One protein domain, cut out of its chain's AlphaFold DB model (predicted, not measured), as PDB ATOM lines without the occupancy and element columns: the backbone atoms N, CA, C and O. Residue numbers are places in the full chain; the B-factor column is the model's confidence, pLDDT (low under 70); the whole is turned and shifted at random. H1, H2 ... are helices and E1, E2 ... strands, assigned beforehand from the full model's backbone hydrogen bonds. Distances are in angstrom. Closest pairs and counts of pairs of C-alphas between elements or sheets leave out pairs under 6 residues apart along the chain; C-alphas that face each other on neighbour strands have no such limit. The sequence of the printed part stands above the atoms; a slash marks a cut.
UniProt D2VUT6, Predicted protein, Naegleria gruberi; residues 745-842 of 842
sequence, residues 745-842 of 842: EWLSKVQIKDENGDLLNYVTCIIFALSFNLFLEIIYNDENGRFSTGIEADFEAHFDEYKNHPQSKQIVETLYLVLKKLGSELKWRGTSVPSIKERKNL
ATOM      1  N   GLU A 745      10.357 140.755  34.300       95.31
ATOM      2  CA  GLU A 745      10.058 142.184  34.416       95.31
ATOM      3  C   GLU A 745       8.555 142.435  34.617       95.31
ATOM      4  O   GLU A 745       8.161 143.220  35.479       95.31
ATOM      5  N   TRP A 746       7.705 141.730  33.865       96.19
ATOM      6  CA  TRP A 746       6.259 141.876  33.991       96.19
ATOM      7  C   TRP A 746       5.747 141.365  35.343       96.19
ATOM      8  O   TRP A 746       4.986 142.070  36.006       96.19
ATOM      9  N   LEU A 747       6.195 140.182  35.782       95.00
ATOM     10  CA  LEU A 747       5.766 139.587  37.048       95.00
ATOM     11  C   LEU A 747       6.182 140.450  38.250       95.00
ATOM     12  O   LEU A 747       5.405 140.607  39.183       95.00
ATOM     13  N   SER A 748       7.351 141.095  38.199       93.75
ATOM     14  CA  SER A 748       7.802 142.005  39.263       93.75
ATOM     15  C   SER A 748       6.922 143.256  39.434       93.75
ATOM     16  O   SER A 748       6.938 143.885  40.493       93.75
ATOM     17  N   LYS A 749       6.147 143.620  38.401       95.50
ATOM     18  CA  LYS A 749       5.332 144.844  38.344       95.50
ATOM     19  C   LYS A 749       3.832 144.590  38.465       95.50
ATOM     20  O   LYS A 749       3.089 145.534  38.731       95.50
ATOM     21  N   VAL A 750       3.368 143.364  38.222       95.81
ATOM     22  CA  VAL A 750       1.936 143.054  38.262       95.81
ATOM     23  C   VAL A 750       1.399 143.161  39.691       95.81
ATOM     24  O   VAL A 750       2.029 142.725  40.654       95.81
ATOM     25  N   GLN A 751       0.209 143.739  39.817       95.75
ATOM     26  CA  GLN A 751      -0.557 143.815  41.051       95.75
ATOM     27  C   GLN A 751      -1.872 143.057  40.873       95.75
ATOM     28  O   GLN A 751      -2.640 143.320  39.941       95.75
ATOM     29  N   ILE A 752      -2.139 142.118  41.775       94.38
ATOM     30  CA  ILE A 752      -3.381 141.351  41.814       94.38
ATOM     31  C   ILE A 752      -4.257 141.938  42.906       94.38
ATOM     32  O   ILE A 752      -3.903 141.884  44.079       94.38
ATOM     33  N   LYS A 753      -5.403 142.493  42.525       94.69
ATOM     34  CA  LYS A 753      -6.385 142.979  43.485       94.69
ATOM     35  C   LYS A 753      -7.212 141.808  43.995       94.69
ATOM     36  O   LYS A 753      -7.847 141.121  43.192       94.69
ATOM     37  N   ASP A 754      -7.165 141.552  45.294       90.56
ATOM     38  CA  ASP A 754      -7.908 140.459  45.911       90.56
ATOM     39  C   ASP A 754      -9.404 140.791  46.098       90.56
ATOM     40  O   ASP A 754      -9.905 141.820  45.637       90.56
ATOM     41  N   GLU A 755     -10.148 139.890  46.743       87.38
ATOM     42  CA  GLU A 755     -11.589 140.070  46.971       87.38
ATOM     43  C   GLU A 755     -11.916 141.190  47.970       87.38
ATOM     44  O   GLU A 755     -13.003 141.766  47.897       87.38
ATOM     45  N   ASN A 756     -10.975 141.531  48.854       89.38
ATOM     46  CA  ASN A 756     -11.093 142.624  49.819       89.38
ATOM     47  C   ASN A 756     -10.693 143.976  49.209       89.38
ATOM     48  O   ASN A 756     -10.981 145.030  49.775       89.38
ATOM     49  N   GLY A 757     -10.083 143.952  48.023       88.56
ATOM     50  CA  GLY A 757      -9.599 145.124  47.311       88.56
ATOM     51  C   GLY A 757      -8.124 145.436  47.555       88.56
ATOM     52  O   GLY A 757      -7.645 146.440  47.022       88.56
ATOM     53  N   ASP A 758      -7.411 144.588  48.297       91.19
ATOM     54  CA  ASP A 758      -5.992 144.745  48.589       91.19
ATOM     55  C   ASP A 758      -5.145 144.399  47.362       91.19
ATOM     56  O   ASP A 758      -5.426 143.454  46.622       91.19
ATOM     57  N   LEU A 759      -4.083 145.176  47.133       93.00
ATOM     58  CA  LEU A 759      -3.159 144.963  46.021       93.00
ATOM     59  C   LEU A 759      -2.023 144.033  46.449       93.00
ATOM     60  O   LEU A 759      -1.129 144.415  47.203       93.00
ATOM     61  N   LEU A 760      -2.042 142.813  45.923       91.38
ATOM     62  CA  LEU A 760      -1.029 141.790  46.145       91.38
ATOM     63  C   LEU A 760       0.038 141.849  45.049       91.38
ATOM     64  O   LEU A 760      -0.271 142.004  43.869       91.38
ATOM     65  N   ASN A 761       1.302 141.697  45.434       92.06
ATOM     66  CA  ASN A 761       2.418 141.545  44.497       92.06
ATOM     67  C   ASN A 761       2.722 140.057  44.241       92.06
ATOM     68  O   ASN A 761       2.194 139.172  44.921       92.06
ATOM     69  N   TYR A 762       3.606 139.780  43.281       92.12
ATOM     70  CA  TYR A 762       3.972 138.407  42.924       92.12
ATOM     71  C   TYR A 762       4.568 137.605  44.092       92.12
ATOM     72  O   TYR A 762       4.280 136.415  44.198       92.12
ATOM     73  N   VAL A 763       5.340 138.237  44.988       91.81
ATOM     74  CA  VAL A 763       5.904 137.576  46.178       91.81
ATOM     75  C   VAL A 763       4.792 137.025  47.057       91.81
ATOM     76  O   VAL A 763       4.836 135.852  47.420       91.81
ATOM     77  N   THR A 764       3.762 137.822  47.351       89.75
ATOM     78  CA  THR A 764       2.614 137.353  48.137       89.75
ATOM     79  C   THR A 764       1.930 136.161  47.467       89.75
ATOM     80  O   THR A 764       1.663 135.154  48.119       89.75
ATOM     81  N   CYS A 765       1.688 136.240  46.158       90.94
ATOM     82  CA  CYS A 765       0.996 135.189  45.412       90.94
ATOM     83  C   CYS A 765       1.796 133.879  45.357       90.94
ATOM     84  O   CYS A 765       1.234 132.807  45.584       90.94
ATOM     85  N   ILE A 766       3.107 133.950  45.108       93.50
ATOM     86  CA  ILE A 766       3.975 132.765  45.091       93.50
ATOM     87  C   ILE A 766       4.091 132.163  46.493       93.50
ATOM     88  O   ILE A 766       4.013 130.943  46.640       93.50
ATOM     89  N   ILE A 767       4.212 132.984  47.539       88.94
ATOM     90  CA  ILE A 767       4.258 132.475  48.912       88.94
ATOM     91  C   ILE A 767       2.944 131.792  49.288       88.94
ATOM     92  O   ILE A 767       2.983 130.740  49.921       88.94
ATOM     93  N   PHE A 768       1.784 132.311  48.878       88.19
ATOM     94  CA  PHE A 768       0.512 131.612  49.083       88.19
ATOM     95  C   PHE A 768       0.470 130.257  48.370       88.19
ATOM     96  O   PHE A 768       0.003 129.279  48.957       88.19
ATOM     97  N   ALA A 769       1.020 130.163  47.159       91.88
ATOM     98  CA  ALA A 769       1.133 128.895  46.444       91.88
ATOM     99  C   ALA A 769       2.075 127.893  47.144       91.88
ATOM    100  O   ALA A 769       1.742 126.715  47.266       91.88
ATOM    101  N   LEU A 770       3.220 128.350  47.663       90.50
ATOM    102  CA  LEU A 770       4.141 127.520  48.457       90.50
ATOM    103  C   LEU A 770       3.521 127.099  49.797       90.50
ATOM    104  O   LEU A 770       3.651 125.952  50.218       90.50
ATOM    105  N   SER A 771       2.793 128.009  50.443       86.25
ATOM    106  CA  SER A 771       2.101 127.748  51.710       86.25
ATOM    107  C   SER A 771       1.014 126.695  51.548       86.25
ATOM    108  O   SER A 771       0.830 125.871  52.437       86.25
ATOM    109  N   PHE A 772       0.315 126.692  50.411       87.94
ATOM    110  CA  PHE A 772      -0.661 125.657  50.088       87.94
ATOM    111  C   PHE A 772      -0.007 124.282  49.933       87.94
ATOM    112  O   PHE A 772      -0.505 123.319  50.506       87.94
ATOM    113  N   ASN A 773       1.144 124.192  49.259       88.81
ATOM    114  CA  ASN A 773       1.902 122.941  49.175       88.81
ATOM    115  C   ASN A 773       2.304 122.418  50.566       88.81
ATOM    116  O   ASN A 773       2.080 121.252  50.875       88.81
ATOM    117  N   LEU A 774       2.828 123.287  51.437       85.38
ATOM    118  CA  LEU A 774       3.174 122.913  52.814       85.38
ATOM    119  C   LEU A 774       1.942 122.492  53.630       85.38
ATOM    120  O   LEU A 774       1.999 121.552  54.417       85.38
ATOM    121  N   PHE A 775       0.814 123.171  53.435       84.31
ATOM    122  CA  PHE A 775      -0.444 122.840  54.096       84.31
ATOM    123  C   PHE A 775      -0.962 121.448  53.711       84.31
ATOM    124  O   PHE A 775      -1.486 120.743  54.576       84.31
ATOM    125  N   LEU A 776      -0.774 121.024  52.456       85.31
ATOM    126  CA  LEU A 776      -1.127 119.674  52.014       85.31
ATOM    127  C   LEU A 776      -0.359 118.603  52.800       85.31
ATOM    128  O   LEU A 776      -0.995 117.684  53.303       85.31
ATOM    129  N   GLU A 777       0.953 118.747  53.012       83.69
ATOM    130  CA  GLU A 777       1.738 117.788  53.826       83.69
ATOM    131  C   GLU A 777       1.254 117.684  55.275       83.69
ATOM    132  O   GLU A 777       1.439 116.677  55.954       83.69
ATOM    133  N   ILE A 778       0.646 118.752  55.780       75.94
ATOM    134  CA  ILE A 778       0.246 118.842  57.185       75.94
ATOM    135  C   ILE A 778      -1.123 118.233  57.415       75.94
ATOM    136  O   ILE A 778      -1.367 117.614  58.456       75.94
ATOM    137  N   ILE A 779      -2.027 118.403  56.454       80.50
ATOM    138  CA  ILE A 779      -3.290 117.674  56.469       80.50
ATOM    139  C   ILE A 779      -3.035 116.192  56.185       80.50
ATOM    140  O   ILE A 779      -3.663 115.348  56.831       80.50
ATOM    141  N   TYR A 780      -2.114 115.889  55.272       85.31
ATOM    142  CA  TYR A 780      -1.853 114.549  54.765       85.31
ATOM    143  C   TYR A 780      -0.478 114.049  55.214       85.31
ATOM    144  O   TYR A 780       0.533 114.241  54.544       85.31
ATOM    145  N   ASN A 781      -0.440 113.400  56.378       77.25
ATOM    146  CA  ASN A 781       0.799 112.933  57.009       77.25
ATOM    147  C   ASN A 781       1.599 111.921  56.165       77.25
ATOM    148  O   ASN A 781       2.804 111.783  56.369       77.25
ATOM    149  N   ASP A 782       0.948 111.231  55.232       83.75
ATOM    150  CA  ASP A 782       1.543 110.311  54.264       83.75
ATOM    151  C   ASP A 782       2.201 111.013  53.057       83.75
ATOM    152  O   ASP A 782       2.830 110.348  52.238       83.75
ATOM    153  N   GLU A 783       2.132 112.347  52.985       86.06
ATOM    154  CA  GLU A 783       2.808 113.201  51.990       86.06
ATOM    155  C   GLU A 783       3.988 113.995  52.591       86.06
ATOM    156  O   GLU A 783       4.574 114.855  51.930       86.06
ATOM    157  N   ASN A 784       4.343 113.741  53.855       84.38
ATOM    158  CA  ASN A 784       5.366 114.502  54.573       84.38
ATOM    159  C   ASN A 784       6.718 114.504  53.832       84.38
ATOM    160  O   ASN A 784       7.249 113.448  53.483       84.38
ATOM    161  N   GLY A 785       7.294 115.691  53.630       83.25
ATOM    162  CA  GLY A 785       8.575 115.862  52.942       83.25
ATOM    163  C   GLY A 785       8.482 116.022  51.422       83.25
ATOM    164  O   GLY A 785       9.512 116.279  50.796       83.25
ATOM    165  N   ARG A 786       7.298 115.890  50.806       87.50
ATOM    166  CA  ARG A 786       7.120 115.931  49.340       87.50
ATOM    167  C   ARG A 786       7.514 117.261  48.687       87.50
ATOM    168  O   ARG A 786       8.055 117.272  47.585       87.50
ATOM    169  N   PHE A 787       7.224 118.369  49.348       88.62
ATOM    170  CA  PHE A 787       7.454 119.748  48.927       88.62
ATOM    171  C   PHE A 787       8.426 120.464  49.871       88.62
ATOM    172  O   PHE A 787       9.315 121.172  49.402       88.62
ATOM    173  N   SER A 788       8.288 120.269  51.185       85.38
ATOM    174  CA  SER A 788       9.108 120.912  52.216       85.38
ATOM    175  C   SER A 788      10.599 120.635  52.026       85.38
ATOM    176  O   SER A 788      11.385 121.576  52.078       85.38
ATOM    177  N   THR A 789      10.989 119.403  51.681       84.69
ATOM    178  CA  THR A 789      12.394 119.046  51.401       84.69
ATOM    179  C   THR A 789      12.987 119.871  50.255       84.69
ATOM    180  O   THR A 789      14.110 120.358  50.360       84.69
ATOM    181  N   GLY A 790      12.236 120.053  49.162       86.31
ATOM    182  CA  GLY A 790      12.682 120.841  48.008       86.31
ATOM    183  C   GLY A 790      12.757 122.336  48.316       86.31
ATOM    184  O   GLY A 790      13.699 123.003  47.896       86.31
ATOM    185  N   ILE A 791      11.805 122.847  49.104       87.44
ATOM    186  CA  ILE A 791      11.819 124.234  49.586       87.44
ATOM    187  C   ILE A 791      13.057 124.470  50.458       87.44
ATOM    188  O   ILE A 791      13.806 125.406  50.200       87.44
ATOM    189  N   GLU A 792      13.298 123.621  51.457       83.94
ATOM    190  CA  GLU A 792      14.454 123.739  52.356       83.94
ATOM    191  C   GLU A 792      15.776 123.717  51.585       83.94
ATOM    192  O   GLU A 792      16.587 124.633  51.738       83.94
ATOM    193  N   ALA A 793      15.955 122.732  50.701       86.06
ATOM    194  CA  ALA A 793      17.168 122.594  49.902       86.06
ATOM    195  C   ALA A 793      17.432 123.821  49.012       86.06
ATOM    196  O   ALA A 793      18.573 124.260  48.871       86.06
ATOM    197  N   ASP A 794      16.387 124.403  48.423       90.38
ATOM    198  CA  ASP A 794      16.514 125.588  47.577       90.38
ATOM    199  C   ASP A 794      16.869 126.854  48.378       90.38
ATOM    200  O   ASP A 794      17.704 127.638  47.921       90.38
ATOM    201  N   PHE A 795      16.294 127.035  49.574       85.50
ATOM    202  CA  PHE A 795      16.652 128.134  50.478       85.50
ATOM    203  C   PHE A 795      18.103 128.044  50.950       85.50
ATOM    204  O   PHE A 795      18.797 129.061  50.968       85.50
ATOM    205  N   GLU A 796      18.570 126.842  51.293       85.19
ATOM    206  CA  GLU A 796      19.966 126.603  51.668       85.19
ATOM    207  C   GLU A 796      20.915 126.875  50.493       85.19
ATOM    208  O   GLU A 796      21.915 127.576  50.653       85.19
ATOM    209  N   ALA A 797      20.581 126.386  49.294       89.69
ATOM    210  CA  ALA A 797      21.420 126.540  48.107       89.69
ATOM    211  C   ALA A 797      21.493 127.986  47.578       89.69
ATOM    212  O   ALA A 797      22.498 128.365  46.979       89.69
ATOM    213  N   HIS A 798      20.453 128.797  47.793       90.69
ATOM    214  CA  HIS A 798      20.339 130.153  47.234       90.69
ATOM    215  C   HIS A 798      20.188 131.238  48.308       90.69
ATOM    216  O   HIS A 798      19.579 132.283  48.061       90.69
ATOM    217  N   PHE A 799      20.744 131.012  49.499       86.06
ATOM    218  CA  PHE A 799      20.622 131.923  50.638       86.06
ATOM    219  C   PHE A 799      20.959 133.383  50.289       86.06
ATOM    220  O   PHE A 799      20.196 134.293  50.619       86.06
ATOM    221  N   ASP A 800      22.059 133.619  49.567       87.88
ATOM    222  CA  ASP A 800      22.481 134.970  49.185       87.88
ATOM    223  C   ASP A 800      21.513 135.647  48.201       87.88
ATOM    224  O   ASP A 800      21.314 136.862  48.280       87.88
ATOM    225  N   GLU A 801      20.865 134.894  47.305       90.62
ATOM    226  CA  GLU A 801      19.842 135.445  46.403       90.62
ATOM    227  C   GLU A 801      18.621 135.920  47.202       90.62
ATOM    228  O   GLU A 801      18.140 137.034  46.999       90.62
ATOM    229  N   TYR A 802      18.161 135.118  48.168       88.50
ATOM    230  CA  TYR A 802      17.041 135.487  49.038       88.50
ATOM    231  C   TYR A 802      17.380 136.642  49.981       88.50
ATOM    232  O   TYR A 802      16.563 137.546  50.160       88.50
ATOM    233  N   LYS A 803      18.584 136.650  50.561       85.62
ATOM    234  CA  LYS A 803      19.059 137.712  51.456       85.62
ATOM    235  C   LYS A 803      19.092 139.070  50.757       85.62
ATOM    236  O   LYS A 803      18.679 140.070  51.342       85.62
ATOM    237  N   ASN A 804      19.554 139.090  49.507       88.69
ATOM    238  CA  ASN A 804      19.673 140.306  48.704       88.69
ATOM    239  C   ASN A 804      18.388 140.659  47.934       88.69
ATOM    240  O   ASN A 804      18.339 141.690  47.264       88.69
ATOM    241  N   HIS A 805      17.341 139.834  48.027       89.50
ATOM    242  CA  HIS A 805      16.076 140.082  47.349       89.50
ATOM    243  C   HIS A 805      15.406 141.371  47.877       89.50
ATOM    244  O   HIS A 805      15.326 141.555  49.095       89.50
ATOM    245  N   PRO A 806      14.830 142.243  47.020       87.62
ATOM    246  CA  PRO A 806      14.206 143.504  47.457       87.62
ATOM    247  C   PRO A 806      13.080 143.331  48.486       87.62
ATOM    248  O   PRO A 806      12.785 144.232  49.266       87.62
ATOM    249  N   GLN A 807      12.447 142.159  48.483       87.56
ATOM    250  CA  GLN A 807      11.359 141.788  49.390       87.56
ATOM    251  C   GLN A 807      11.775 140.700  50.393       87.56
ATOM    252  O   GLN A 807      10.919 139.978  50.899       87.56
ATOM    253  N   SER A 808      13.076 140.560  50.675       85.81
ATOM    254  CA  SER A 808      13.634 139.524  51.561       85.81
ATOM    255  C   SER A 808      12.917 139.453  52.910       85.81
ATOM    256  O   SER A 808      12.515 138.374  53.336       85.81
ATOM    257  N   LYS A 809      12.648 140.607  53.537       83.31
ATOM    258  CA  LYS A 809      11.887 140.690  54.791       83.31
ATOM    259  C   LYS A 809      10.499 140.052  54.669       83.31
ATOM    260  O   LYS A 809      10.139 139.231  55.501       83.31
ATOM    261  N   GLN A 810       9.749 140.387  53.616       82.19
ATOM    262  CA  GLN A 810       8.414 139.834  53.375       82.19
ATOM    263  C   GLN A 810       8.471 138.318  53.135       82.19
ATOM    264  O   GLN A 810       7.635 137.584  53.662       82.19
ATOM    265  N   ILE A 811       9.461 137.848  52.370       83.31
ATOM    266  CA  ILE A 811       9.667 136.422  52.083       83.31
ATOM    267  C   ILE A 811       9.937 135.651  53.375       83.31
ATOM    268  O   ILE A 811       9.220 134.697  53.682       83.31
ATOM    269  N   VAL A 812      10.924 136.099  54.154       74.56
ATOM    270  CA  VAL A 812      11.340 135.441  55.397       74.56
ATOM    271  C   VAL A 812      10.228 135.486  56.439       74.56
ATOM    272  O   VAL A 812       9.903 134.449  57.007       74.56
ATOM    273  N   GLU A 813       9.598 136.642  56.674       71.44
ATOM    274  CA  GLU A 813       8.522 136.765  57.666       71.44
ATOM    275  C   GLU A 813       7.330 135.875  57.316       71.44
ATOM    276  O   GLU A 813       6.823 135.164  58.184       71.44
ATOM    277  N   THR A 814       6.899 135.858  56.053       69.56
ATOM    278  CA  THR A 814       5.711 135.093  55.659       69.56
ATOM    279  C   THR A 814       5.984 133.592  55.700       69.56
ATOM    280  O   THR A 814       5.186 132.851  56.267       69.56
ATOM    281  N   LEU A 815       7.127 133.128  55.183       67.69
ATOM    282  CA  LEU A 815       7.481 131.707  55.240       67.69
ATOM    283  C   LEU A 815       7.775 131.246  56.668       67.69
ATOM    284  O   LEU A 815       7.319 130.176  57.060       67.69
ATOM    285  N   TYR A 816       8.442 132.066  57.486       67.06
ATOM    286  CA  TYR A 816       8.630 131.777  58.907       67.06
ATOM    287  C   TYR A 816       7.293 131.680  59.641       67.06
ATOM    288  O   TYR A 816       7.101 130.763  60.434       67.06
ATOM    289  N   LEU A 817       6.349 132.593  59.387       64.56
ATOM    290  CA  LEU A 817       5.017 132.548  59.992       64.56
ATOM    291  C   LEU A 817       4.234 131.317  59.548       64.56
ATOM    292  O   LEU A 817       3.595 130.689  60.390       64.56
ATOM    293  N   VAL A 818       4.311 130.956  58.268       64.81
ATOM    294  CA  VAL A 818       3.718 129.731  57.725       64.81
ATOM    295  C   VAL A 818       4.326 128.528  58.442       64.81
ATOM    296  O   VAL A 818       3.615 127.849  59.172       64.81
ATOM    297  N   LEU A 819       5.644 128.337  58.398       64.38
ATOM    298  CA  LEU A 819       6.336 127.230  59.071       64.38
ATOM    299  C   LEU A 819       6.101 127.195  60.593       64.38
ATOM    300  O   LEU A 819       5.934 126.124  61.170       64.38
ATOM    301  N   LYS A 820       6.035 128.350  61.267       62.16
ATOM    302  CA  LYS A 820       5.785 128.455  62.714       62.16
ATOM    303  C   LYS A 820       4.338 128.140  63.077       62.16
ATOM    304  O   LYS A 820       4.112 127.434  64.060       62.16
ATOM    305  N   LYS A 821       3.366 128.664  62.323       56.81
ATOM    306  CA  LYS A 821       1.939 128.366  62.510       56.81
ATOM    307  C   LYS A 821       1.703 126.876  62.290       56.81
ATOM    308  O   LYS A 821       1.150 126.212  63.164       56.81
ATOM    309  N   LEU A 822       2.260 126.342  61.212       57.31
ATOM    310  CA  LEU A 822       2.245 124.924  60.888       57.31
ATOM    311  C   LEU A 822       2.911 124.079  61.991       57.31
ATOM    312  O   LEU A 822       2.298 123.155  62.511       57.31
ATOM    313  N   GLY A 823       4.098 124.462  62.473       56.06
ATOM    314  CA  GLY A 823       4.766 123.815  63.608       56.06
ATOM    315  C   GLY A 823       3.976 123.871  64.924       56.06
ATOM    316  O   GLY A 823       4.074 122.961  65.750       56.06
ATOM    317  N   SER A 824       3.174 124.919  65.140       55.03
ATOM    318  CA  SER A 824       2.306 125.041  66.318       55.03
ATOM    319  C   SER A 824       1.058 124.160  66.235       55.03
ATOM    320  O   SER A 824       0.673 123.588  67.251       55.03
ATOM    321  N   GLU A 825       0.486 123.975  65.044       49.28
ATOM    322  CA  GLU A 825      -0.634 123.056  64.802       49.28
ATOM    323  C   GLU A 825      -0.174 121.583  64.837       49.28
ATOM    324  O   GLU A 825      -0.881 120.721  65.360       49.28
ATOM    325  N   LEU A 826       1.059 121.297  64.399       48.72
ATOM    326  CA  LEU A 826       1.687 119.967  64.453       48.72
ATOM    327  C   LEU A 826       1.982 119.493  65.887       48.72
ATOM    328  O   LEU A 826       1.785 118.317  66.198       48.72
ATOM    329  N   LYS A 827       2.344 120.401  66.809       49.22
ATOM    330  CA  LYS A 827       2.509 120.077  68.244       49.22
ATOM    331  C   LYS A 827       1.250 119.495  68.894       49.22
ATOM    332  O   LYS A 827       1.370 118.783  69.886       49.22
ATOM    333  N   TRP A 828       0.070 119.772  68.343       44.06
ATOM    334  CA  TRP A 828      -1.201 119.224  68.822       44.06
ATOM    335  C   TRP A 828      -1.586 117.891  68.159       44.06
ATOM    336  O   TRP A 828      -2.480 117.214  68.659       44.06
ATOM    337  N   ARG A 829      -0.906 117.475  67.077       39.56
ATOM    338  CA  ARG A 829      -1.179 116.225  66.334       39.56
ATOM    339  C   ARG A 829      -0.154 115.100  66.550       39.56
ATOM    340  O   ARG A 829      -0.236 114.074  65.887       39.56
ATOM    341  N   GLY A 830       0.771 115.240  67.502       39.81
ATOM    342  CA  GLY A 830       1.670 114.153  67.923       39.81
ATOM    343  C   GLY A 830       2.783 113.786  66.932       39.81
ATOM    344  O   GLY A 830       3.559 112.876  67.206       39.81
ATOM    345  N   THR A 831       2.914 114.498  65.813       42.06
ATOM    346  CA  THR A 831       4.056 114.383  64.904       42.06
ATOM    347  C   THR A 831       5.170 115.300  65.396       42.06
ATOM    348  O   THR A 831       5.083 116.528  65.334       42.06
ATOM    349  N   SER A 832       6.245 114.718  65.925       36.59
ATOM    350  CA  SER A 832       7.466 115.470  66.190       36.59
ATOM    351  C   SER A 832       8.103 115.838  64.850       36.59
ATOM    352  O   SER A 832       8.846 115.052  64.269       36.59
ATOM    353  N   VAL A 833       7.835 117.047  64.366       41.91
ATOM    354  CA  VAL A 833       8.828 117.756  63.552       41.91
ATOM    355  C   VAL A 833      10.112 117.779  64.393       41.91
ATOM    356  O   VAL A 833      10.027 118.209  65.555       41.91
ATOM    357  N   PRO A 834      11.266 117.288  63.894       42.00
ATOM    358  CA  PRO A 834      12.544 117.427  64.585       42.00
ATOM    359  C   PRO A 834      12.664 118.858  65.086       42.00
ATOM    360  O   PRO A 834      12.329 119.807  64.374       42.00
ATOM    361  N   SER A 835      12.964 119.007  66.373       39.03
ATOM    362  CA  SER A 835      12.641 120.238  67.077       39.03
ATOM    363  C   SER A 835      13.231 121.457  66.355       39.03
ATOM    364  O   SER A 835      14.438 121.574  66.185       39.03
ATOM    365  N   ILE A 836      12.372 122.417  66.001       41.62
ATOM    366  CA  ILE A 836      12.725 123.748  65.460       41.62
ATOM    367  C   ILE A 836      13.806 124.467  66.308       41.62
ATOM    368  O   ILE A 836      14.421 125.435  65.868       41.62
ATOM    369  N   LYS A 837      14.079 123.992  67.532       36.94
ATOM    370  CA  LYS A 837      15.203 124.444  68.359       36.94
ATOM    371  C   LYS A 837      16.580 124.161  67.742       36.94
ATOM    372  O   LYS A 837      17.482 124.933  68.037       36.94
ATOM    373  N   GLU A 838      16.743 123.147  66.894       40.72
ATOM    374  CA  GLU A 838      18.044 122.812  66.286       40.72
ATOM    375  C   GLU A 838      18.393 123.675  65.062       40.72
ATOM    376  O   GLU A 838      19.564 123.803  64.729       40.72
ATOM    377  N   ARG A 839      17.417 124.360  64.445       41.59
ATOM    378  CA  ARG A 839      17.638 125.224  63.264       41.59
ATOM    379  C   ARG A 839      17.530 126.726  63.535       41.59
ATOM    380  O   ARG A 839      17.526 127.521  62.610       41.59
ATOM    381  N   LYS A 840      17.475 127.147  64.801       31.56
ATOM    382  CA  LYS A 840      17.336 128.565  65.192       31.56
ATOM    383  C   LYS A 840      18.544 129.468  64.860       31.56
ATOM    384  O   LYS A 840      18.482 130.653  65.173       31.56
ATOM    385  N   ASN A 841      19.612 128.908  64.287       31.75
ATOM    386  CA  ASN A 841      20.829 129.619  63.874       31.75
ATOM    387  C   ASN A 841      20.958 129.793  62.343       31.75
ATOM    388  O   ASN A 841      22.001 130.257  61.889       31.75
ATOM    389  N   LEU A 842      19.926 129.430  61.573       28.55
ATOM    390  CA  LEU A 842      19.701 129.856  60.184       28.55
ATOM    391  C   LEU A 842      18.714 131.027  60.191       28.55
ATOM    392  O   LEU A 842      18.919 131.965  59.391       28.55
TER     393      LEU A 842
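What this domain is: This is residues 745 to 842 of the 842 residues of the protein "Predicted protein" of Naegleria gruberi (UniProt D2VUT6). Two long helices, H2 and H5, lie side by side and run the same way, and between them the chain returns through H3 and H4 as an arm on one side. H1 and E1 lie near the first residues of H2, while a tail with the short H6 folds back beyond the last residues of H5. The printed part has 98 residues, with six named helices and one named strand in the order H1 E1 H2 H3 H4 H5 H6, mostly helix. It is only just compact, close to loose, with a radius of gyration of the C-alphas of 15.0 A and spans of 42 by 33 by 19 A.

How they stand to each other: H5, residues 808 to 826, touches H2, residues 762 to 779, at a shallow tilt of 16 degrees, the same way; their closest C-alphas, Ser 771 and Val 818, are 6.5 A apart. H3, residues 788 to 797, is close to H2 but not clearly touching, with the C-alphas of Leu 774 and Ser 788 closest at 6.3 A and a steep tilt of 44 degrees, opposite ways. H4, residues 799 to 803, is close to H5 but not clearly touching; the closest C-alphas, Tyr 802 and Ser 808, are 5.9 A apart. H1, residues 745 to 749, is close to H2 but not clearly touching, the C-alphas of Leu 747 and Tyr 762 being closest at 6.3 A. E1, residues 751 to 753, pairs with no named strand, but its residues 752 to 753 pair antiparallel with residues 759 to 760. H6, residues 836 to 839, is apart from H5, only just, at 8.2 A. Every O i to N i+4 pair is within hydrogen-bond range in H2, H3, H4 and H5; in H1 0 of 1 is, beside 1 of 2 O i to N i+3 pairs, and H6 is too short for an i+4 pair.

Where its parts are: H5 is 26.3 A long, H2 25.8 A and H3 14.1 A. H1 begins at C-alpha 745, (10.058, 142.184, 34.416), and H6 ends at C-alpha 839, (17.638, 125.224, 63.264).

The domain as a whole: The C-alphas farthest apart, Glu 745 and Gly 830, are 44.5 A apart. The printed part has no cut and no long link. Residues 814 to 842 have pLDDT under 70.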